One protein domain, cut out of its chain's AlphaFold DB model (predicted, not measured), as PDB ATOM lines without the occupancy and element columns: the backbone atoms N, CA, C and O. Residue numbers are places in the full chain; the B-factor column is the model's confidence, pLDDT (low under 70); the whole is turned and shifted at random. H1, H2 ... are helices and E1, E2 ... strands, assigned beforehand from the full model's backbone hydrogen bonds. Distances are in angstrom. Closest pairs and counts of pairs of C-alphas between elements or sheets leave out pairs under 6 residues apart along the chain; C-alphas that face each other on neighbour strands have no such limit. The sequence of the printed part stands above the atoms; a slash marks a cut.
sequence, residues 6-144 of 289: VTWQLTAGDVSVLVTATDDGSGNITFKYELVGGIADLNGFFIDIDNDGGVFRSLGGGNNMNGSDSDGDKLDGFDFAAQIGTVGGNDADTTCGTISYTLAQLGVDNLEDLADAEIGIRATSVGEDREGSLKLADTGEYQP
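What this domain is: This is residues 6 to 144 of the 289 residues of an uncharacterized protein of Yangia sp. SAOS 153D (UniProt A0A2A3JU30). Two antiparallel sheets lie face to face as a sandwich, the sheet E7 E3 E2 E1 E10 over the sheet E6 E4 E8 E9, their strands crossed at 40 degrees; along one side E1 comes close to E9, which runs on into E10 of the other sheet. A looping stretch, residues 49 to 79 with the short strand E5, covers part of the outside of the sheet E6 E4 E8 E9, and the short helix H1 sits at one end of the sandwich. The printed part has 139 residues, with ten named strands and one named helix in the order E1 E2 E3 E4 E5 E6 E7 H1 E8 E9 E10; the class is mostly strand. It is compact, with a radius of gyration of the C-alphas of 14.1 A, and elongated, with spans of 43 by 26 by 24 A.

Where its parts are: E1 is residues 6 to 12, from C-alpha 6 at (-0.999, -6.306, -34.612), 19.9 A long from first to last C-alpha. E2, residues 15 to 23, is 27.0 A long, and E3, residues 28 to 37, is 28.1 A long and the longest strand by residues. E4, residues 41 to 48, is 21.7 A long and begins at C-alpha 41 at (20.788, -6.235, -26.715). E5 is residues 58 to 60, 5.4 A, and E6 is residues 80 to 83, 10.5 A. E7, residues 96 to 102, is 20.6 A long, and H1 follows at once as residues 103 to 106, 5.1 A. E8, residues 118 to 126, is 21.9 A long; E9, residues 132 to 138, is 19.9 A long. E10 is residues 141 to 143, 6.4 A, and ends at C-alpha 143 at (-3.820, -8.839, -39.060).

How they stand to each other: E1, E2 and E3 form a meander, each strand the antiparallel neighbour of the one before, with hairpins E1 and E2, and E2 and E3. N 8 is 2.9 A from O 19 between E1 and E2, and N 20 is 2.8 A from O 32 between E2 and E3, both within hydrogen-bond range. The edge strands are E7, with N 31 and O 99 at 2.8 A beside E3, and E10, with N 7 and O 141 at 2.9 A beside E1. This sheet is twisted, its strands' lines turning by 81 degrees from edge to edge. In the other sheet, E4 has N 45 and O 82 at 2.9 A to E6 and N 46 and O 120 at 2.8 A to E8; E8 and E9 are a hairpin, with N 121 and O 136 at 2.8 A. The facing parts of the two sheets are 10.0 A centre to centre, their best planes 8 degrees apart. Between E1 and E9 the closest C-alphas are those of Leu 10 and Leu 136, 5.4 A. E9 runs on into E10 across a break of 2 residues, at 61 degrees. E5 pairs with no named strand; its closest C-alpha to E6 is that of Leu 59, 6.9 A from that of Gln 83. H1 only grazes the sheet E7 E3 E2 E1 E10, with its residues 103 to 106. H1 is too short for an O i to N i+4 pair; its one O i to N i+3 pair is within range.

The domain as a whole: The two C-alphas farthest apart, those of Ser 26 and Asp 129, are 44.3 A apart, while the first and last printed C-alphas, those of Val 6 and Pro 144, are 8.4 A apart. The printed part has no cut. The long links are E5 to E6 with 19 residues, E6 to E7 with 12 and H1 to E8 with 11. The mean pLDDT of the printed part is 92.6, and no printed residue is under 70.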
ATOM      1  N   VAL A   6      -1.682  -7.443 -33.978       97.00
ATOM      2  CA  VAL A   6      -0.999  -6.306 -34.612       97.00
ATOM      3  C   VAL A   6       0.493  -6.591 -34.616       97.00
ATOM      4  O   VAL A   6       1.032  -7.055 -33.606       97.00
ATOM      5  N   THR A   7       1.162  -6.355 -35.738       96.94
ATOM      6  CA  THR A   7       2.601  -6.588 -35.881       96.94
ATOM      7  C   THR A   7       3.356  -5.325 -36.253       96.94
ATOM      8  O   THR A   7       2.911  -4.578 -37.111       96.94
ATOM      9  N   TRP A   8       4.535  -5.143 -35.660       97.31
ATOM     10  CA  TRP A   8       5.483  -4.085 -36.002       97.31
ATOM     11  C   TRP A   8       6.812  -4.710 -36.417       97.31
ATOM     12  O   TRP A   8       7.404  -5.484 -35.654       97.31
ATOM     13  N   GLN A   9       7.299  -4.362 -37.607       96.62
ATOM     14  CA  GLN A   9       8.577  -4.830 -38.147       96.62
ATOM     15  C   GLN A   9       9.623  -3.713 -38.047       96.62
ATOM     16  O   GLN A   9       9.938  -3.024 -39.012       96.62
ATOM     17  N   LEU A  10      10.219  -3.563 -36.870       95.81
ATOM     18  CA  LEU A  10      11.126  -2.457 -36.581       95.81
ATOM     19  C   LEU A  10      12.517  -2.747 -37.150       95.81
ATOM     20  O   LEU A  10      13.118  -3.767 -36.803       95.81
ATOM     21  N   THR A  11      13.071  -1.859 -37.979       94.56
ATOM     22  CA  THR A  11      14.401  -2.063 -38.584       94.56
ATOM     23  C   THR A  11      15.267  -0.814 -38.508       94.56
ATOM     24  O   THR A  11      14.848   0.260 -38.911       94.56
ATOM     25  N   ALA A  12      16.514  -0.970 -38.056       92.81
ATOM     26  CA  ALA A  12      17.533   0.074 -38.103       92.81
ATOM     27  C   ALA A  12      18.914  -0.544 -38.356       92.81
ATOM     28  O   ALA A  12      19.350  -1.440 -37.632       92.81
ATOM     29  N   GLY A  13      19.643  -0.050 -39.361       90.06
ATOM     30  CA  GLY A  13      20.900  -0.681 -39.778       90.06
ATOM     31  C   GLY A  13      20.689  -2.164 -40.109       90.06
ATOM     32  O   GLY A  13      19.768  -2.495 -40.845       90.06
ATOM     33  N   ASP A  14      21.508  -3.042 -39.526       92.19
ATOM     34  CA  ASP A  14      21.396  -4.501 -39.700       92.19
ATOM     35  C   ASP A  14      20.530  -5.183 -38.617       92.19
ATOM     36  O   ASP A  14      20.488  -6.412 -38.545       92.19
ATOM     37  N   VAL A  15      19.890  -4.411 -37.728       95.62
ATOM     38  CA  VAL A  15      19.067  -4.937 -36.631       95.62
ATOM     39  C   VAL A  15      17.594  -4.861 -36.999       95.62
ATOM     40  O   VAL A  15      17.104  -3.793 -37.365       95.62
ATOM     41  N   SER A  16      16.887  -5.976 -36.815       96.75
ATOM     42  CA  SER A  16      15.437  -6.060 -36.995       96.75
ATOM     43  C   SER A  16      14.776  -6.722 -35.792       96.75
ATOM     44  O   SER A  16      15.230  -7.770 -35.324       96.75
ATOM     45  N   VAL A  17      13.686  -6.129 -35.313       97.94
ATOM     46  CA  VAL A  17      12.886  -6.625 -34.191       97.94
ATOM     47  C   VAL A  17      11.439  -6.749 -34.642       97.94
ATOM     48  O   VAL A  17      10.858  -5.781 -35.122       97.94
ATOM     49  N   LEU A  18      10.861  -7.934 -34.464       97.94
ATOM     50  CA  LEU A  18       9.435  -8.159 -34.653       97.94
ATOM     51  C   LEU A  18       8.734  -7.984 -33.309       97.94
ATOM     52  O   LEU A  18       9.110  -8.625 -32.322       97.94
ATOM     53  N   VAL A  19       7.715  -7.134 -33.279       98.38
ATOM     54  CA  VAL A  19       6.787  -7.028 -32.153       98.38
ATOM     55  C   VAL A  19       5.420  -7.517 -32.607       98.38
ATOM     56  O   VAL A  19       4.966  -7.164 -33.687       98.38
ATOM     57  N   THR A  20       4.761  -8.338 -31.795       97.69
ATOM     58  CA  THR A  20       3.416  -8.856 -32.062       97.69
ATOM     59  C   THR A  20       2.545  -8.650 -30.833       97.69
ATOM     60  O   THR A  20       2.886  -9.145 -29.759       97.69
ATOM     61  N   ALA A  21       1.429  -7.943 -30.984       97.81
ATOM     62  CA  ALA A  21       0.396  -7.798 -29.967       97.81
ATOM     63  C   ALA A  21      -0.753  -8.778 -30.225       97.81
ATOM     64  O   ALA A  21      -1.203  -8.917 -31.358       97.81
ATOM     65  N   THR A  22      -1.244  -9.428 -29.173       95.56
ATOM     66  CA  THR A  22      -2.417 -10.321 -29.211       95.56
ATOM     67  C   THR A  22      -3.342 -10.039 -28.034       95.56
ATOM     68  O   THR A  22      -2.843  -9.823 -26.925       95.56
ATOM     69  N   ASP A  23      -4.655 -10.109 -28.253       93.12
ATOM     70  CA  ASP A  23      -5.682 -10.056 -27.202       93.12
ATOM     71  C   ASP A  23      -6.055 -11.473 -26.736       93.12
ATOM     72  O   ASP A  23      -6.238 -12.383 -27.546       93.12
ATOM     73  N   ASP A  24      -6.178 -11.672 -25.424       88.81
ATOM     74  CA  ASP A  24      -6.646 -12.927 -24.826       88.81
ATOM     75  C   ASP A  24      -8.181 -13.078 -24.816       88.81
ATOM     76  O   ASP A  24      -8.712 -14.061 -24.287       88.81
ATOM     77  N   GLY A  25      -8.904 -12.098 -25.368       85.00
ATOM     78  CA  GLY A  25     -10.366 -12.041 -25.407       85.00
ATOM     79  C   GLY A  25     -10.997 -11.583 -24.087       85.00
ATOM     80  O   GLY A  25     -12.220 -11.511 -23.974       85.00
ATOM     81  N   SER A  26     -10.178 -11.273 -23.079       88.88
ATOM     82  CA  SER A  26     -10.577 -10.634 -21.819       88.88
ATOM     83  C   SER A  26     -10.082  -9.185 -21.730       88.88
ATOM     84  O   SER A  26     -10.218  -8.560 -20.674       88.88
ATOM     85  N   GLY A  27      -9.524  -8.649 -22.823       87.69
ATOM     86  CA  GLY A  27      -8.978  -7.302 -22.910       87.69
ATOM     87  C   GLY A  27      -7.563  -7.175 -22.344       87.69
ATOM     88  O   GLY A  27      -7.135  -6.049 -22.065       87.69
ATOM     89  N   ASN A  28      -6.846  -8.290 -22.138       94.88
ATOM     90  CA  ASN A  28      -5.417  -8.260 -21.840       94.88
ATOM     91  C   ASN A  28      -4.627  -8.401 -23.142       94.88
ATOM     92  O   ASN A  28      -4.654  -9.437 -23.803       94.88
ATOM     93  N   ILE A  29      -3.855  -7.368 -23.455       97.44
ATOM     94  CA  ILE A  29      -2.965  -7.322 -24.604       97.44
ATOM     95  C   ILE A  29      -1.577  -7.778 -24.177       97.44
ATOM     96  O   ILE A  29      -0.992  -7.247 -23.230       97.44
ATOM     97  N   THR A  30      -1.030  -8.755 -24.893       97.69
ATOM     98  CA  THR A  30       0.361  -9.190 -24.736       97.69
ATOM     99  C   THR A  30       1.160  -8.803 -25.964       97.69
ATOM    100  O   THR A  30       0.864  -9.269 -27.056       97.69
ATOM    101  N   PHE A  31       2.201  -8.004 -25.759       98.31
ATOM    102  CA  PHE A  31       3.210  -7.678 -26.756       98.31
ATOM    103  C   PHE A  31       4.381  -8.640 -26.591       98.31
ATOM    104  O   PHE A  31       5.074  -8.623 -25.570       98.31
ATOM    105  N   LYS A  32       4.621  -9.479 -27.592       98.38
ATOM    106  CA  LYS A  32       5.839 -10.278 -27.719       98.38
ATOM    107  C   LYS A  32       6.827  -9.515 -28.589       98.38
ATOM    108  O   LYS A  32       6.462  -9.115 -29.683       98.38
ATOM    109  N   TYR A  33       8.065  -9.353 -28.137       98.44
ATOM    110  CA  TYR A  33       9.146  -8.793 -28.950       98.44
ATOM    111  C   TYR A  33      10.234  -9.842 -29.177       98.44
ATOM    112  O   TYR A  33      10.534 -10.643 -28.284       98.44
ATOM    113  N   GLU A  34      10.828  -9.842 -30.365       98.25
ATOM    114  CA  GLU A  34      11.855 -10.800 -30.766       98.25
ATOM    115  C   GLU A  34      12.845 -10.169 -31.749       98.25
ATOM    116  O   GLU A  34      12.461  -9.592 -32.762       98.25
ATOM    117  N   LEU A  35      14.139 -10.286 -31.453       97.56
ATOM    118  CA  LEU A  35      15.225  -9.948 -32.362       97.56
ATOM    119  C   LEU A  35      15.259 -10.986 -33.489       97.56
ATOM    120  O   LEU A  35      15.641 -12.135 -33.269       97.56
ATOM    121  N   VAL A  36      14.885 -10.566 -34.693       97.38
ATOM    122  CA  VAL A  36      14.798 -11.430 -35.882       97.38
ATOM    123  C   VAL A  36      15.927 -11.178 -36.884       97.38
ATOM    124  O   VAL A  36      16.134 -11.979 -37.793       97.38
ATOM    125  N   GLY A  37      16.694 -10.099 -36.704       95.69
ATOM    126  CA  GLY A  37      17.856  -9.774 -37.531       95.69
ATOM    127  C   GLY A  37      18.945  -9.036 -36.753       95.69
ATOM    128  O   GLY A  37      18.652  -8.214 -35.887       95.69
ATOM    129  N   GLY A  38      20.206  -9.322 -37.085       95.56
ATOM    130  CA  GLY A  38      21.377  -8.649 -36.520       95.56
ATOM    131  C   GLY A  38      21.830  -9.168 -35.152       95.56
ATOM    132  O   GLY A  38      21.433 -10.237 -34.691       95.56
ATOM    133  N   ILE A  39      22.717  -8.400 -34.514       95.25
ATOM    134  CA  ILE A  39      23.223  -8.635 -33.154       95.25
ATOM    135  C   ILE A  39      22.899  -7.389 -32.343       95.25
ATOM    136  O   ILE A  39      23.354  -6.300 -32.702       95.25
ATOM    137  N   ALA A  40      22.126  -7.547 -31.273       95.75
ATOM    138  CA  ALA A  40      21.709  -6.457 -30.406       95.75
ATOM    139  C   ALA A  40      21.313  -6.971 -29.018       95.75
ATOM    140  O   ALA A  40      20.894  -8.115 -28.866       95.75
ATOM    141  N   ASP A  41      21.400  -6.082 -28.032       95.50
ATOM    142  CA  ASP A  41      20.788  -6.235 -26.715       95.50
ATOM    143  C   ASP A  41      19.617  -5.246 -26.581       95.50
ATOM    144  O   ASP A  41      19.795  -4.034 -26.736       95.50
ATOM    145  N   LEU A  42      18.404  -5.759 -26.358       96.75
ATOM    146  CA  LEU A  42      17.165  -4.982 -26.303       96.75
ATOM    147  C   LEU A  42      16.907  -4.496 -24.873       96.75
ATOM    148  O   LEU A  42      16.745  -5.284 -23.947       96.75
ATOM    149  N   ASN A  43      16.832  -3.185 -24.663       95.81
ATOM    150  CA  ASN A  43      16.844  -2.630 -23.306       95.81
ATOM    151  C   ASN A  43      15.568  -1.885 -22.920       95.81
ATOM    152  O   ASN A  43      15.203  -1.864 -21.741       95.81
ATOM    153  N   GLY A  44      14.895  -1.243 -23.873       96.88
ATOM    154  CA  GLY A  44      13.689  -0.452 -23.622       96.88
ATOM    155  C   GLY A  44      12.604  -0.720 -24.648       96.88
ATOM    156  O   GLY A  44      12.911  -0.892 -25.824       96.88
ATOM    157  N   PHE A  45      11.366  -0.726 -24.169       98.00
ATOM    158  CA  PHE A  45      10.139  -0.884 -24.937       98.00
ATOM    159  C   PHE A  45       9.269   0.348 -24.710       98.00
ATOM    160  O   PHE A  45       9.070   0.745 -23.560       98.00
ATOM    161  N   PHE A  46       8.784   0.958 -25.780       97.81
ATOM    162  CA  PHE A  46       8.040   2.210 -25.762       97.81
ATOM    163  C   PHE A  46       6.809   2.083 -26.665       97.81
ATOM    164  O   PHE A  46       6.883   1.403 -27.683       97.81
ATOM    165  N   ILE A  47       5.694   2.693 -26.265       97.56
ATOM    166  CA  ILE A  47       4.423   2.675 -27.005       97.56
ATOM    167  C   ILE A  47       3.887   4.097 -27.047       97.56
ATOM    168  O   ILE A  47       3.773   4.714 -25.984       97.56
ATOM    169  N   ASP A  48       3.573   4.585 -28.237       96.12
ATOM    170  CA  ASP A  48       2.882   5.847 -28.477       96.12
ATOM    171  C   ASP A  48       1.538   5.532 -29.124       96.12
ATOM    172  O   ASP A  48       1.480   5.061 -30.260       96.12
ATOM    173  N   ILE A  49       0.462   5.672 -28.357       95.38
ATOM    174  CA  ILE A  49      -0.884   5.382 -28.840       95.38
ATOM    175  C   ILE A  49      -1.306   6.540 -29.745       95.38
ATOM    176  O   ILE A  49      -0.966   7.686 -29.482       95.38
ATOM    177  N   ASP A  50      -1.993   6.237 -30.847       90.19
ATOM    178  CA  ASP A  50      -2.402   7.213 -31.871       90.19
ATOM    179  C   ASP A  50      -1.246   7.989 -32.549       90.19
ATOM    180  O   ASP A  50      -1.507   8.887 -33.358       90.19
ATOM    181  N   ASN A  51       0.015   7.649 -32.241       90.44
ATOM    182  CA  ASN A  51       1.224   8.314 -32.738       90.44
ATOM    183  C   ASN A  51       1.166   9.852 -32.572       90.44
ATOM    184  O   ASN A  51       1.421  10.621 -33.509       90.44
ATOM    185  N   ASP A  52       0.724  10.315 -31.397       90.94
ATOM    186  CA  ASP A  52       0.509  11.734 -31.083       90.94
ATOM    187  C   ASP A  52       1.594  12.357 -30.176       90.94
ATOM    188  O   ASP A  52       1.588  13.573 -29.922       90.94
ATOM    189  N   GLY A  53       2.562  11.538 -29.763       90.50
ATOM    190  CA  GLY A  53       3.713  11.863 -28.946       90.50
ATOM    191  C   GLY A  53       3.390  11.993 -27.458       90.50
ATOM    192  O   GLY A  53       2.916  13.021 -26.989       90.50
ATOM    193  N   GLY A  54       3.828  11.052 -26.631       92.00
ATOM    194  CA  GLY A  54       3.633  11.127 -25.180       92.00
ATOM    195  C   GLY A  54       4.728  11.799 -24.318       92.00
ATOM    196  O   GLY A  54       5.660  12.508 -24.733       92.00
ATOM    197  N   VAL A  55       4.617  11.574 -23.005       94.31
ATOM    198  CA  VAL A  55       5.493  12.184 -21.983       94.31
ATOM    199  C   VAL A  55       6.817  11.443 -21.784       94.31
ATOM    200  O   VAL A  55       7.779  12.025 -21.264       94.31
ATOM    201  N   PHE A  56       6.895  10.171 -22.175       95.12
ATOM    202  CA  PHE A  56       8.090   9.358 -22.006       95.12
ATOM    203  C   PHE A  56       9.039   9.526 -23.188       95.12
ATOM    204  O   PHE A  56       8.674   9.430 -24.347       95.12
ATOM    205  N   ARG A  57      10.311   9.786 -22.883       92.75
ATOM    206  CA  ARG A  57      11.398   9.844 -23.883       92.75
ATOM    207  C   ARG A  57      12.645   9.095 -23.431       92.75
ATOM    208  O   ARG A  57      13.641   9.016 -24.146       92.75
ATOM    209  N   SER A  58      12.646   8.638 -22.181       93.25
ATOM    210  CA  SER A  58      13.802   8.065 -21.508       93.25
ATOM    211  C   SER A  58      13.365   7.268 -20.290       93.25
ATOM    212  O   SER A  58      12.544   7.732 -19.502       93.25
ATOM    213  N   LEU A  59      13.986   6.107 -20.119       92.75
ATOM    214  CA  LEU A  59      13.931   5.273 -18.920       92.75
ATOM    215  C   LEU A  59      15.162   5.502 -18.018       92.75
ATOM    216  O   LEU A  59      15.316   4.862 -16.982       92.75
ATOM    217  N   GLY A  60      16.044   6.440 -18.389       89.19
ATOM    218  CA  GLY A  60      17.305   6.696 -17.697       89.19
ATOM    219  C   GLY A  60      18.426   5.736 -18.113       89.19
ATOM    220  O   GLY A  60      18.249   4.858 -18.950       89.19
ATOM    221  N   GLY A  61      19.637   5.949 -17.585       83.12
ATOM    222  CA  GLY A  61      20.768   5.030 -17.799       83.12
ATOM    223  C   GLY A  61      21.219   4.843 -19.257       83.12
ATOM    224  O   GLY A  61      21.828   3.832 -19.569       83.12
ATOM    225  N   GLY A  62      20.911   5.782 -20.159       83.75
ATOM    226  CA  GLY A  62      21.190   5.651 -21.597       83.75
ATOM    227  C   GLY A  62      20.078   4.959 -22.400       83.75
ATOM    228  O   GLY A  62      20.122   4.975 -23.632       83.75
ATOM    229  N   ASN A  63      19.041   4.448 -21.733       91.75
ATOM    230  CA  ASN A  63      17.842   3.905 -22.357       91.75
ATOM    231  C   ASN A  63      16.870   5.043 -22.705       91.75
ATOM    232  O   ASN A  63      16.151   5.546 -21.842       91.75
ATOM    233  N   ASN A  64      16.919   5.533 -23.943       92.44
ATOM    234  CA  ASN A  64      16.110   6.664 -24.390       92.44
ATOM    235  C   ASN A  64      15.716   6.531 -25.860       92.44
ATOM    236  O   ASN A  64      16.487   5.984 -26.645       92.44
ATOM    237  N   MET A  65      14.566   7.111 -26.194       92.06
ATOM    238  CA  MET A  65      13.962   7.177 -27.526       92.06
ATOM    239  C   MET A  65      13.622   8.638 -27.851       92.06
ATOM    240  O   MET A  65      12.471   9.021 -27.975       92.06
ATOM    241  N   ASN A  66      14.632   9.510 -27.875       87.69
ATOM    242  CA  ASN A  66      14.471  10.907 -28.297       87.69
ATOM    243  C   ASN A  66      15.102  11.167 -29.676       87.69
ATOM    244  O   ASN A  66      16.012  10.453 -30.088       87.69
ATOM    245  N   GLY A  67      14.712  12.252 -30.342       86.25
ATOM    246  CA  GLY A  67      15.337  12.661 -31.602       86.25
ATOM    247  C   GLY A  67      14.584  12.094 -32.793       86.25
ATOM    248  O   GLY A  67      13.405  12.393 -32.923       86.25
ATOM    249  N   SER A  68      15.273  11.323 -33.628       85.06
ATOM    250  CA  SER A  68      14.675  10.608 -34.752       85.06
ATOM    251  C   SER A  68      15.122   9.153 -34.746       85.06
ATOM    252  O   SER A  68      16.174   8.837 -34.167       85.06
ATOM    253  N   ASP A  69      14.324   8.292 -35.354       76.56
ATOM    254  CA  ASP A  69      14.672   6.904 -35.638       76.56
ATOM    255  C   ASP A  69      15.532   6.788 -36.915       76.56
ATOM    256  O   ASP A  69      16.247   7.722 -37.302       76.56
ATOM    257  N   SER A  70      15.561   5.595 -37.507       71.56
ATOM    258  CA  SER A  70      16.422   5.235 -38.630       71.56
ATOM    259  C   SER A  70      15.988   5.760 -39.992       71.56
ATOM    260  O   SER A  70      16.869   5.919 -40.843       71.56
ATOM    261  N   ASP A  71      14.703   6.013 -40.226       71.38
ATOM    262  CA  ASP A  71      14.224   6.577 -41.494       71.38
ATOM    263  C   ASP A  71      14.034   8.103 -41.426       71.38
ATOM    264  O   ASP A  71      13.991   8.776 -42.461       71.38
ATOM    265  N   GLY A  72      14.121   8.659 -40.217       74.81
ATOM    266  CA  GLY A  72      14.167  10.091 -39.962       74.81
ATOM    267  C   GLY A  72      12.906  10.619 -39.298       74.81
ATOM    268  O   GLY A  72      12.868  11.823 -38.994       74.81
ATOM    269  N   ASP A  73      11.938   9.748 -39.025       79.31
ATOM    270  CA  ASP A  73      10.742  10.086 -38.288       79.31
ATOM    271  C   ASP A  73      11.084  10.484 -36.857       79.31
ATOM    272  O   ASP A  73      12.104  10.125 -36.255       79.31
ATOM    273  N   LYS A  74      10.312  11.447 -36.365       85.81
ATOM    274  CA  LYS A  74      10.662  12.187 -35.164       85.81
ATOM    275  C   LYS A  74      10.069  11.463 -33.967       85.81
ATOM    276  O   LYS A  74       8.887  11.603 -33.710       85.81
ATOM    277  N   LEU A  75      10.938  10.864 -33.159       88.44
ATOM    278  CA  LEU A  75      10.604  10.271 -31.864       88.44
ATOM    279  C   LEU A  75      10.232  11.366 -30.860       88.44
ATOM    280  O   LEU A  75      11.081  11.904 -30.118       88.44
ATOM    281  N   ASP A  76       8.969  11.773 -30.892       87.56
ATOM    282  CA  ASP A  76       8.494  12.959 -30.212       87.56
ATOM    283  C   ASP A  76       7.678  12.725 -28.953       87.56
ATOM    284  O   ASP A  76       7.271  13.710 -28.333       87.56
ATOM    285  N   GLY A  77       7.688  11.500 -28.451       91.25
ATOM    286  CA  GLY A  77       7.122  11.129 -27.166       91.25
ATOM    287  C   GLY A  77       6.602   9.701 -27.221       91.25
ATOM    288  O   GLY A  77       6.527   9.134 -28.291       91.25
ATOM    289  N   PHE A  78       6.321   9.129 -26.054       96.38
ATOM    290  CA  PHE A  78       5.649   7.840 -25.909       96.38
ATOM    291  C   PHE A  78       4.735   7.904 -24.688       96.38
ATOM    292  O   PHE A  78       5.091   8.528 -23.674       96.38
ATOM    293  N   ASP A  79       3.583   7.251 -24.748       96.69
ATOM    294  CA  ASP A  79       2.619   7.151 -23.648       96.69
ATOM    295  C   ASP A  79       3.005   6.108 -22.613       96.69
ATOM    296  O   ASP A  79       2.770   6.285 -21.414       96.69
ATOM    297  N   PHE A  80       3.663   5.040 -23.060       97.19
ATOM    298  CA  PHE A  80       4.142   3.966 -22.205       97.19
ATOM    299  C   PHE A  80       5.615   3.701 -22.456       97.19
ATOM    300  O   PHE A  80       6.120   3.779 -23.574       97.19
ATOM    301  N   ALA A  81       6.324   3.357 -21.385       96.75
ATOM    302  CA  ALA A  81       7.711   2.946 -21.466       96.75
ATOM    303  C   ALA A  81       8.019   1.904 -20.392       96.75
ATOM    304  O   ALA A  81       7.660   2.065 -19.223       96.75
ATOM    305  N   ALA A  82       8.736   0.858 -20.780       96.88
ATOM    306  CA  ALA A  82       9.150  -0.218 -19.901       96.88
ATOM    307  C   ALA A  82      10.595  -0.629 -20.172       96.88
ATOM    308  O   ALA A  82      11.053  -0.719 -21.312       96.88
ATOM    309  N   GLN A  83      11.326  -0.900 -19.095       96.12
ATOM    310  CA  GLN A  83      12.657  -1.481 -19.188       96.12
ATOM    311  C   GLN A  83      12.526  -2.995 -19.385       96.12
ATOM    312  O   GLN A  83      11.937  -3.669 -18.542       96.12
ATOM    313  N   ILE A  84      13.092  -3.511 -20.476       94.75
ATOM    314  CA  ILE A  84      13.045  -4.935 -20.845       94.75
ATOM    315  C   ILE A  84      14.405  -5.640 -20.724       94.75
ATOM    316  O   ILE A  84      14.445  -6.862 -20.652       94.75
ATOM    317  N   GLY A  85      15.497  -4.876 -20.616       91.12
ATOM    318  CA  GLY A  85      16.863  -5.375 -20.425       91.12
ATOM    319  C   GLY A  85      17.754  -4.360 -19.698       91.12
ATOM    320  O   GLY A  85      17.267  -3.347 -19.178       91.12
ATOM    321  N   THR A  86      19.069  -4.590 -19.661       87.31
ATOM    322  CA  THR A  86      20.025  -3.738 -18.927       87.31
ATOM    323  C   THR A  86      20.960  -2.989 -19.869       87.31
ATOM    324  O   THR A  86      21.668  -3.593 -20.654       87.31
ATOM    325  N   VAL A  87      21.066  -1.663 -19.740       83.69
ATOM    326  CA  VAL A  87      22.058  -0.901 -20.520       83.69
ATOM    327  C   VAL A  87      23.444  -0.979 -19.870       83.69
ATOM    328  O   VAL A  87      23.609  -0.585 -18.714       83.69
ATOM    329  N   GLY A  88      24.457  -1.406 -20.635       73.31
ATOM    330  CA  GLY A  88      25.873  -1.332 -20.241       73.31
ATOM    331  C   GLY A  88      26.298  -2.316 -19.143       73.31
ATOM    332  O   GLY A  88      27.286  -2.066 -18.446       73.31
ATOM    333  N   GLY A  89      25.538  -3.398 -18.960       73.75
ATOM    334  CA  GLY A  89      25.850  -4.497 -18.050       73.75
ATOM    335  C   GLY A  89      26.808  -5.528 -18.656       73.75
ATOM    336  O   GLY A  89      27.159  -5.475 -19.829       73.75
ATOM    337  N   ASN A  90      27.270  -6.462 -17.820       80.50
ATOM    338  CA  ASN A  90      27.917  -7.701 -18.270       80.50
ATOM    339  C   ASN A  90      26.956  -8.866 -18.010       80.50
ATOM    340  O   ASN A  90      27.233  -9.762 -17.207       80.50
ATOM    341  N   ASP A  91      25.770  -8.749 -18.589       87.31
ATOM    342  CA  ASP A  91      24.702  -9.734 -18.595       87.31
ATOM    343  C   ASP A  91      24.512 -10.319 -19.999       87.31
ATOM    344  O   ASP A  91      25.200  -9.955 -20.951       87.31
ATOM    345  N   ALA A  92      23.657 -11.336 -20.089       90.56
ATOM    346  CA  ALA A  92      23.298 -11.917 -21.372       90.56
ATOM    347  C   ALA A  92      22.364 -10.966 -22.123       90.56
ATOM    348  O   ALA A  92      21.517 -10.326 -21.502       90.56
ATOM    349  N   ASP A  93      22.496 -10.946 -23.448       93.38
ATOM    350  CA  ASP A  93      21.648 -10.126 -24.305       93.38
ATOM    351  C   ASP A  93      20.176 -10.474 -24.111       93.38
ATOM    352  O   ASP A  93      19.770 -11.641 -24.158       93.38
ATOM    353  N   THR A  94      19.363  -9.440 -23.947       96.38
ATOM    354  CA  THR A  94      17.918  -9.560 -24.052       96.38
ATOM    355  C   THR A  94      17.564  -9.538 -25.529       96.38
ATOM    356  O   THR A  94      17.660  -8.500 -26.173       96.38
ATOM    357  N   THR A  95      17.158 -10.677 -26.085       96.62
ATOM    358  CA  THR A  95      16.795 -10.786 -27.509       96.62
ATOM    359  C   THR A  95      15.309 -11.027 -27.730       96.62
ATOM    360  O   THR A  95      14.824 -10.843 -28.838       96.62
ATOM    361  N   CYS A  96      14.562 -11.415 -26.701       97.50
ATOM    362  CA  CYS A  96      13.120 -11.588 -26.787       97.50
ATOM    363  C   CYS A  96      12.457 -11.477 -25.414       97.50
ATOM    364  O   CYS A  96      13.120 -11.498 -24.373       97.50
ATOM    365  N   GLY A  97      11.134 -11.365 -25.414       97.44
ATOM    366  CA  GLY A  97      10.338 -11.375 -24.198       97.44
ATOM    367  C   GLY A  97       8.902 -10.951 -24.446       97.44
ATOM    368  O   GLY A  97       8.434 -10.909 -25.583       97.44
ATOM    369  N   THR A  98       8.196 -10.676 -23.352       97.62
ATOM    370  CA  THR A  98       6.798 -10.243 -23.393       97.62
ATOM    371  C   THR A  98       6.555  -9.119 -22.400       97.62
ATOM    372  O   THR A  98       7.168  -9.080 -21.330       97.62
ATOM    373  N   ILE A  99       5.643  -8.222 -22.754       97.38
ATOM    374  CA  ILE A  99       5.058  -7.231 -21.859       97.38
ATOM    375  C   ILE A  99       3.547  -7.222 -22.062       97.38
ATOM    376  O   ILE A  99       3.072  -7.448 -23.171       97.38
ATOM    377  N   SER A 100       2.790  -6.979 -20.996       96.94
ATOM    378  CA  SER A 100       1.332  -6.999 -21.057       96.94
ATOM    379  C   SER A 100       0.728  -5.726 -20.486       96.94
ATOM    380  O   SER A 100       1.180  -5.215 -19.458       96.94
ATOM    381  N   TYR A 101      -0.331  -5.271 -21.141       97.62
ATOM    382  CA  TYR A 101      -1.202  -4.179 -20.724       97.62
ATOM    383  C   TYR A 101      -2.653  -4.606 -20.932       97.62
ATOM    384  O   TYR A 101      -2.931  -5.605 -21.581       97.62
ATOM    385  N   THR A 102      -3.599  -3.859 -20.387       97.50
ATOM    386  CA  THR A 102      -5.018  -4.002 -20.741       97.50
ATOM    387  C   THR A 102      -5.404  -2.954 -21.777       97.50
ATOM    388  O   THR A 102      -4.826  -1.866 -21.767       97.50
ATOM    389  N   LEU A 103      -6.420  -3.228 -22.602       95.62
ATOM    390  CA  LEU A 103      -7.016  -2.232 -23.512       95.62
ATOM    391  C   LEU A 103      -7.341  -0.926 -22.762       95.62
ATOM    392  O   LEU A 103      -6.939   0.161 -23.161       95.62
ATOM    393  N   ALA A 104      -7.923  -1.050 -21.564       96.31
ATOM    394  CA  ALA A 104      -8.244   0.083 -20.698       96.31
ATOM    395  C   ALA A 104      -7.018   0.865 -20.185       96.31
ATOM    396  O   ALA A 104      -7.134   2.057 -19.913       96.31
ATOM    397  N   GLN A 105      -5.863   0.215 -19.997       96.94
ATOM    398  CA  GLN A 105      -4.623   0.918 -19.649       96.94
ATOM    399  C   GLN A 105      -4.065   1.676 -20.841       96.94
ATOM    400  O   GLN A 105      -3.578   2.780 -20.637       96.94
ATOM    401  N   LEU A 106      -4.136   1.076 -22.031       96.38
ATOM    402  CA  LEU A 106      -3.670   1.665 -23.282       96.38
ATOM    403  C   LEU A 106      -4.610   2.767 -23.791       96.38
ATOM    404  O   LEU A 106      -4.176   3.622 -24.543       96.38
ATOM    405  N   GLY A 107      -5.868   2.790 -23.342       95.56
ATOM    406  CA  GLY A 107      -6.848   3.787 -23.773       95.56
ATOM    407  C   GLY A 107      -7.479   3.490 -25.134       95.56
ATOM    408  O   GLY A 107      -8.085   4.389 -25.703       95.56
ATOM    409  N   VAL A 108      -7.370   2.248 -25.608       95.44
ATOM    410  CA  VAL A 108      -7.957   1.764 -26.865       95.44
ATOM    411  C   VAL A 108      -9.182   0.885 -26.603       95.44
ATOM    412  O   VAL A 108      -9.314   0.305 -25.518       95.44
ATOM    413  N   ASP A 109     -10.076   0.775 -27.584       93.38
ATOM    414  CA  ASP A 109     -11.318   0.008 -27.465       93.38
ATOM    415  C   ASP A 109     -11.133  -1.453 -27.900       93.38
ATOM    416  O   ASP A 109     -11.799  -2.347 -27.368       93.38
ATOM    417  N   ASN A 110     -10.233  -1.712 -28.849       93.12
ATOM    418  CA  ASN A 110      -9.970  -3.041 -29.395       93.12
ATOM    419  C   ASN A 110      -8.501  -3.198 -29.859       93.12
ATOM    420  O   ASN A 110      -7.697  -2.276 -29.753       93.12
ATOM    421  N   LEU A 111      -8.128  -4.401 -30.313       94.56
ATOM    422  CA  LEU A 111      -6.759  -4.712 -30.745       94.56
ATOM    423  C   LEU A 111      -6.355  -3.991 -32.044       94.56
ATOM    424  O   LEU A 111      -5.189  -3.634 -32.176       94.56
ATOM    425  N   GLU A 112      -7.286  -3.789 -32.981       94.75
ATOM    426  CA  GLU A 112      -7.047  -3.132 -34.279       94.75
ATOM    427  C   GLU A 112      -6.643  -1.664 -34.106       94.75
ATOM    428  O   GLU A 112      -5.772  -1.193 -34.831       94.75
ATOM    429  N   ASP A 113      -7.163  -0.984 -33.078       94.81
ATOM    430  CA  ASP A 113      -6.786   0.395 -32.729       94.81
ATOM    431  C   ASP A 113      -5.273   0.559 -32.460       94.81
ATOM    432  O   ASP A 113      -4.744   1.666 -32.502       94.81
ATOM    433  N   LEU A 114      -4.541  -0.531 -32.181       96.44
ATOM    434  CA  LEU A 114      -3.086  -0.478 -32.012       96.44
ATOM    435  C   LEU A 114      -2.318  -0.405 -33.337       96.44
ATOM    436  O   LEU A 114      -1.116  -0.172 -33.293       96.44
ATOM    437  N   ALA A 115      -2.948  -0.596 -34.498       94.06
ATOM    438  CA  ALA A 115      -2.256  -0.476 -35.785       94.06
ATOM    439  C   ALA A 115      -1.661   0.926 -35.993       94.06
ATOM    440  O   ALA A 115      -0.533   1.058 -36.462       94.06
ATOM    441  N   ASP A 116      -2.367   1.965 -35.544       90.31
ATOM    442  CA  ASP A 116      -1.902   3.352 -35.636       90.31
ATOM    443  C   ASP A 116      -0.855   3.713 -34.562       90.31
ATOM    444  O   ASP A 116      -0.262   4.790 -34.615       90.31
ATOM    445  N   ALA A 117      -0.597   2.830 -33.588       95.12
ATOM    446  CA  ALA A 117       0.372   3.087 -32.528       95.12
ATOM    447  C   ALA A 117       1.820   2.928 -33.021       95.12
ATOM    448  O   ALA A 117       2.162   1.955 -33.700       95.12
ATOM    449  N   GLU A 118       2.705   3.833 -32.594       95.50
ATOM    450  CA  GLU A 118       4.150   3.706 -32.805       95.50
ATOM    451  C   GLU A 118       4.770   2.857 -31.682       95.50
ATOM    452  O   GLU A 118       4.611   3.141 -30.488       95.50
ATOM    453  N   ILE A 119       5.515   1.808 -32.046       96.94
ATOM    454  CA  ILE A 119       6.289   1.011 -31.086       96.94
ATOM    455  C   ILE A 119       7.766   1.325 -31.225       96.94
ATOM    456  O   ILE A 119       8.375   1.102 -32.265       96.94
ATOM    457  N   GLY A 120       8.374   1.742 -30.116       96.75
ATOM    458  CA  GLY A 120       9.799   2.010 -30.020       96.75
ATOM    459  C   GLY A 120      10.572   0.918 -29.277       96.75
ATOM    460  O   GLY A 120      10.253   0.572 -28.138       96.75
ATOM    461  N   ILE A 121      11.676   0.445 -29.856       97.06
ATOM    462  CA  ILE A 121      12.663  -0.413 -29.192       97.06
ATOM    463  C   ILE A 121      14.019   0.281 -29.123       97.06
ATOM    464  O   ILE A 121      14.617   0.687 -30.125       97.06
ATOM    465  N   ARG A 122      14.566   0.345 -27.907       95.44
ATOM    466  CA  ARG A 122      15.943   0.781 -27.679       95.44
ATOM    467  C   ARG A 122      16.877  -0.422 -27.641       95.44
ATOM    468  O   ARG A 122      16.779  -1.238 -26.725       95.44
ATOM    469  N   ALA A 123      17.834  -0.456 -28.566       94.81
ATOM    470  CA  ALA A 123      18.872  -1.479 -28.642       94.81
ATOM    471  C   ALA A 123      20.274  -0.909 -28.365       94.81
ATOM    472  O   ALA A 123      20.635   0.178 -28.838       94.81
ATOM    473  N   THR A 124      21.095  -1.651 -27.625       93.19
ATOM    474  CA  THR A 124      22.519  -1.360 -27.410       93.19
ATOM    475  C   THR A 124      23.390  -2.575 -27.722       93.19
ATOM    476  O   THR A 124      22.891  -3.614 -28.152       93.19
ATOM    477  N   SER A 125      24.712  -2.407 -27.621       92.38
ATOM    478  CA  SER A 125      25.704  -3.436 -27.953       92.38
ATOM    479  C   SER A 125      25.475  -4.071 -29.326       92.38
ATOM    480  O   SER A 125      25.555  -5.293 -29.479       92.38
ATOM    481  N   VAL A 126      25.182  -3.203 -30.299       91.56
ATOM    482  CA  VAL A 126      24.792  -3.559 -31.663       91.56
ATOM    483  C   VAL A 126      26.008  -3.845 -32.546       91.56
ATOM    484  O   VAL A 126      27.019  -3.141 -32.454       91.56
ATOM    485  N   GLY A 127      25.858  -4.813 -33.453       88.31
ATOM    486  CA  GLY A 127      26.826  -5.142 -34.503       88.31
ATOM    487  C   GLY A 127      27.942  -6.071 -34.028       88.31
ATOM    488  O   GLY A 127      28.033  -6.390 -32.845       88.31
ATOM    489  N   GLU A 128      28.803  -6.511 -34.950       88.06
ATOM    490  CA  GLU A 128      29.862  -7.500 -34.666       88.06
ATOM    491  C   GLU A 128      30.814  -7.050 -33.547       88.06
ATOM    492  O   GLU A 128      31.156  -7.837 -32.664       88.06
ATOM    493  N   ASP A 129      31.178  -5.765 -33.548       87.56
ATOM    494  CA  ASP A 129      32.080  -5.172 -32.556       87.56
ATOM    495  C   ASP A 129      31.363  -4.730 -31.269       87.56
ATOM    496  O   ASP A 129      32.007  -4.388 -30.280       87.56
ATOM    497  N   ARG A 130      30.022  -4.762 -31.249       89.06
ATOM    498  CA  ARG A 130      29.180  -4.455 -30.078       89.06
ATOM    499  C   ARG A 130      29.338  -3.045 -29.496       89.06
ATOM    500  O   ARG A 130      28.997  -2.812 -28.338       89.06
ATOM    501  N   GLU A 131      29.820  -2.090 -30.289       85.62
ATOM    502  CA  GLU A 131      30.022  -0.692 -29.868       85.62
ATOM    503  C   GLU A 131      28.837   0.225 -30.229       85.62
ATOM    504  O   GLU A 131      28.790   1.388 -29.820       85.62
ATOM    505  N   GLY A 132      27.873  -0.284 -31.006       89.56
ATOM    506  CA  GLY A 132      26.753   0.483 -31.536       89.56
ATOM    507  C   GLY A 132      25.542   0.573 -30.609       89.56
ATOM    508  O   GLY A 132      25.369  -0.191 -29.656       89.56
ATOM    509  N   SER A 133      24.645   1.501 -30.937       91.62
ATOM    510  CA  SER A 133      23.318   1.570 -30.336       91.62
ATOM    511  C   SER A 133      22.314   2.122 -31.336       91.62
ATOM    512  O   SER A 133      22.649   3.046 -32.077       91.62
ATOM    513  N   LEU A 134      21.092   1.604 -31.313       93.56
ATOM    514  CA  LEU A 134      20.047   1.937 -32.273       93.56
ATOM    515  C   LEU A 134      18.726   2.251 -31.578       93.56
ATOM    516  O   LEU A 134      18.486   1.845 -30.437       93.56
ATOM    517  N   LYS A 135      17.907   3.033 -32.265       94.38
ATOM    518  CA  LYS A 135      16.522   3.319 -31.917       94.38
ATOM    519  C   LYS A 135      15.725   2.812 -33.102       94.38
ATOM    520  O   LYS A 135      16.006   3.242 -34.216       94.38
ATOM    521  N   LEU A 136      14.862   1.843 -32.854       95.31
ATOM    522  CA  LEU A 136      13.982   1.292 -33.865       95.31
ATOM    523  C   LEU A 136      12.577   1.737 -33.492       95.31
ATOM    524  O   LEU A 136      12.201   1.569 -32.332       95.31
ATOM    525  N   ALA A 137      11.856   2.327 -34.428       95.62
ATOM    526  CA  ALA A 137      10.458   2.674 -34.269       95.62
ATOM    527  C   ALA A 137       9.755   2.484 -35.608       95.62
ATOM    528  O   ALA A 137      10.417   2.517 -36.644       95.62
ATOM    529  N   ASP A 138       8.472   2.156 -35.540       95.19
ATOM    530  CA  ASP A 138       7.566   2.080 -36.680       95.19
ATOM    531  C   ASP A 138       6.127   1.965 -36.152       95.19
ATOM    532  O   ASP A 138       5.898   1.707 -34.960       95.19
ATOM    533  N   THR A 139       5.174   2.108 -37.062       93.81
ATOM    534  CA  THR A 139       3.743   1.846 -36.869       93.81
ATOM    535  C   THR A 139       3.390   0.380 -37.135       93.81
ATOM    536  O   THR A 139       4.225  -0.412 -37.586       93.81
ATOM    537  N   GLY A 140       2.181  -0.017 -36.741       92.56
ATOM    538  CA  GLY A 140       1.740  -1.407 -36.752       92.56
ATOM    539  C   GLY A 140       0.893  -1.759 -37.966       92.56
ATOM    540  O   GLY A 140       0.305  -0.911 -38.627       92.56
ATOM    541  N   GLU A 141       0.775  -3.054 -38.223       94.19
ATOM    542  CA  GLU A 141      -0.164  -3.613 -39.191       94.19
ATOM    543  C   GLU A 141      -1.110  -4.572 -38.470       94.19
ATOM    544  O   GLU A 141      -0.663  -5.520 -37.816       94.19
ATOM    545  N   TYR A 142      -2.417  -4.311 -38.553       93.75
ATOM    546  CA  TYR A 142      -3.427  -5.217 -38.018       93.75
ATOM    547  C   TYR A 142      -3.656  -6.385 -38.972       93.75
ATOM    548  O   TYR A 142      -4.049  -6.215 -40.124       93.75
ATOM    549  N   GLN A 143      -3.467  -7.583 -38.437       89.56
ATOM    550  CA  GLN A 143      -3.820  -8.839 -39.060       89.56
ATOM    551  C   GLN A 143      -5.100  -9.366 -38.390       89.56
ATOM    552  O   GLN A 143      -5.052  -9.765 -37.215       89.56
ATOM    553  N   PRO A 144      -6.239  -9.416 -39.103       83.44
ATOM    554  CA  PRO A 144      -7.439 -10.058 -38.584       83.44
ATOM    555  C   PRO A 144      -7.161 -11.541 -38.283       83.44
ATOM    556  O   PRO A 144      -6.215 -12.122 -38.833       83.44
TER     557      PRO A 144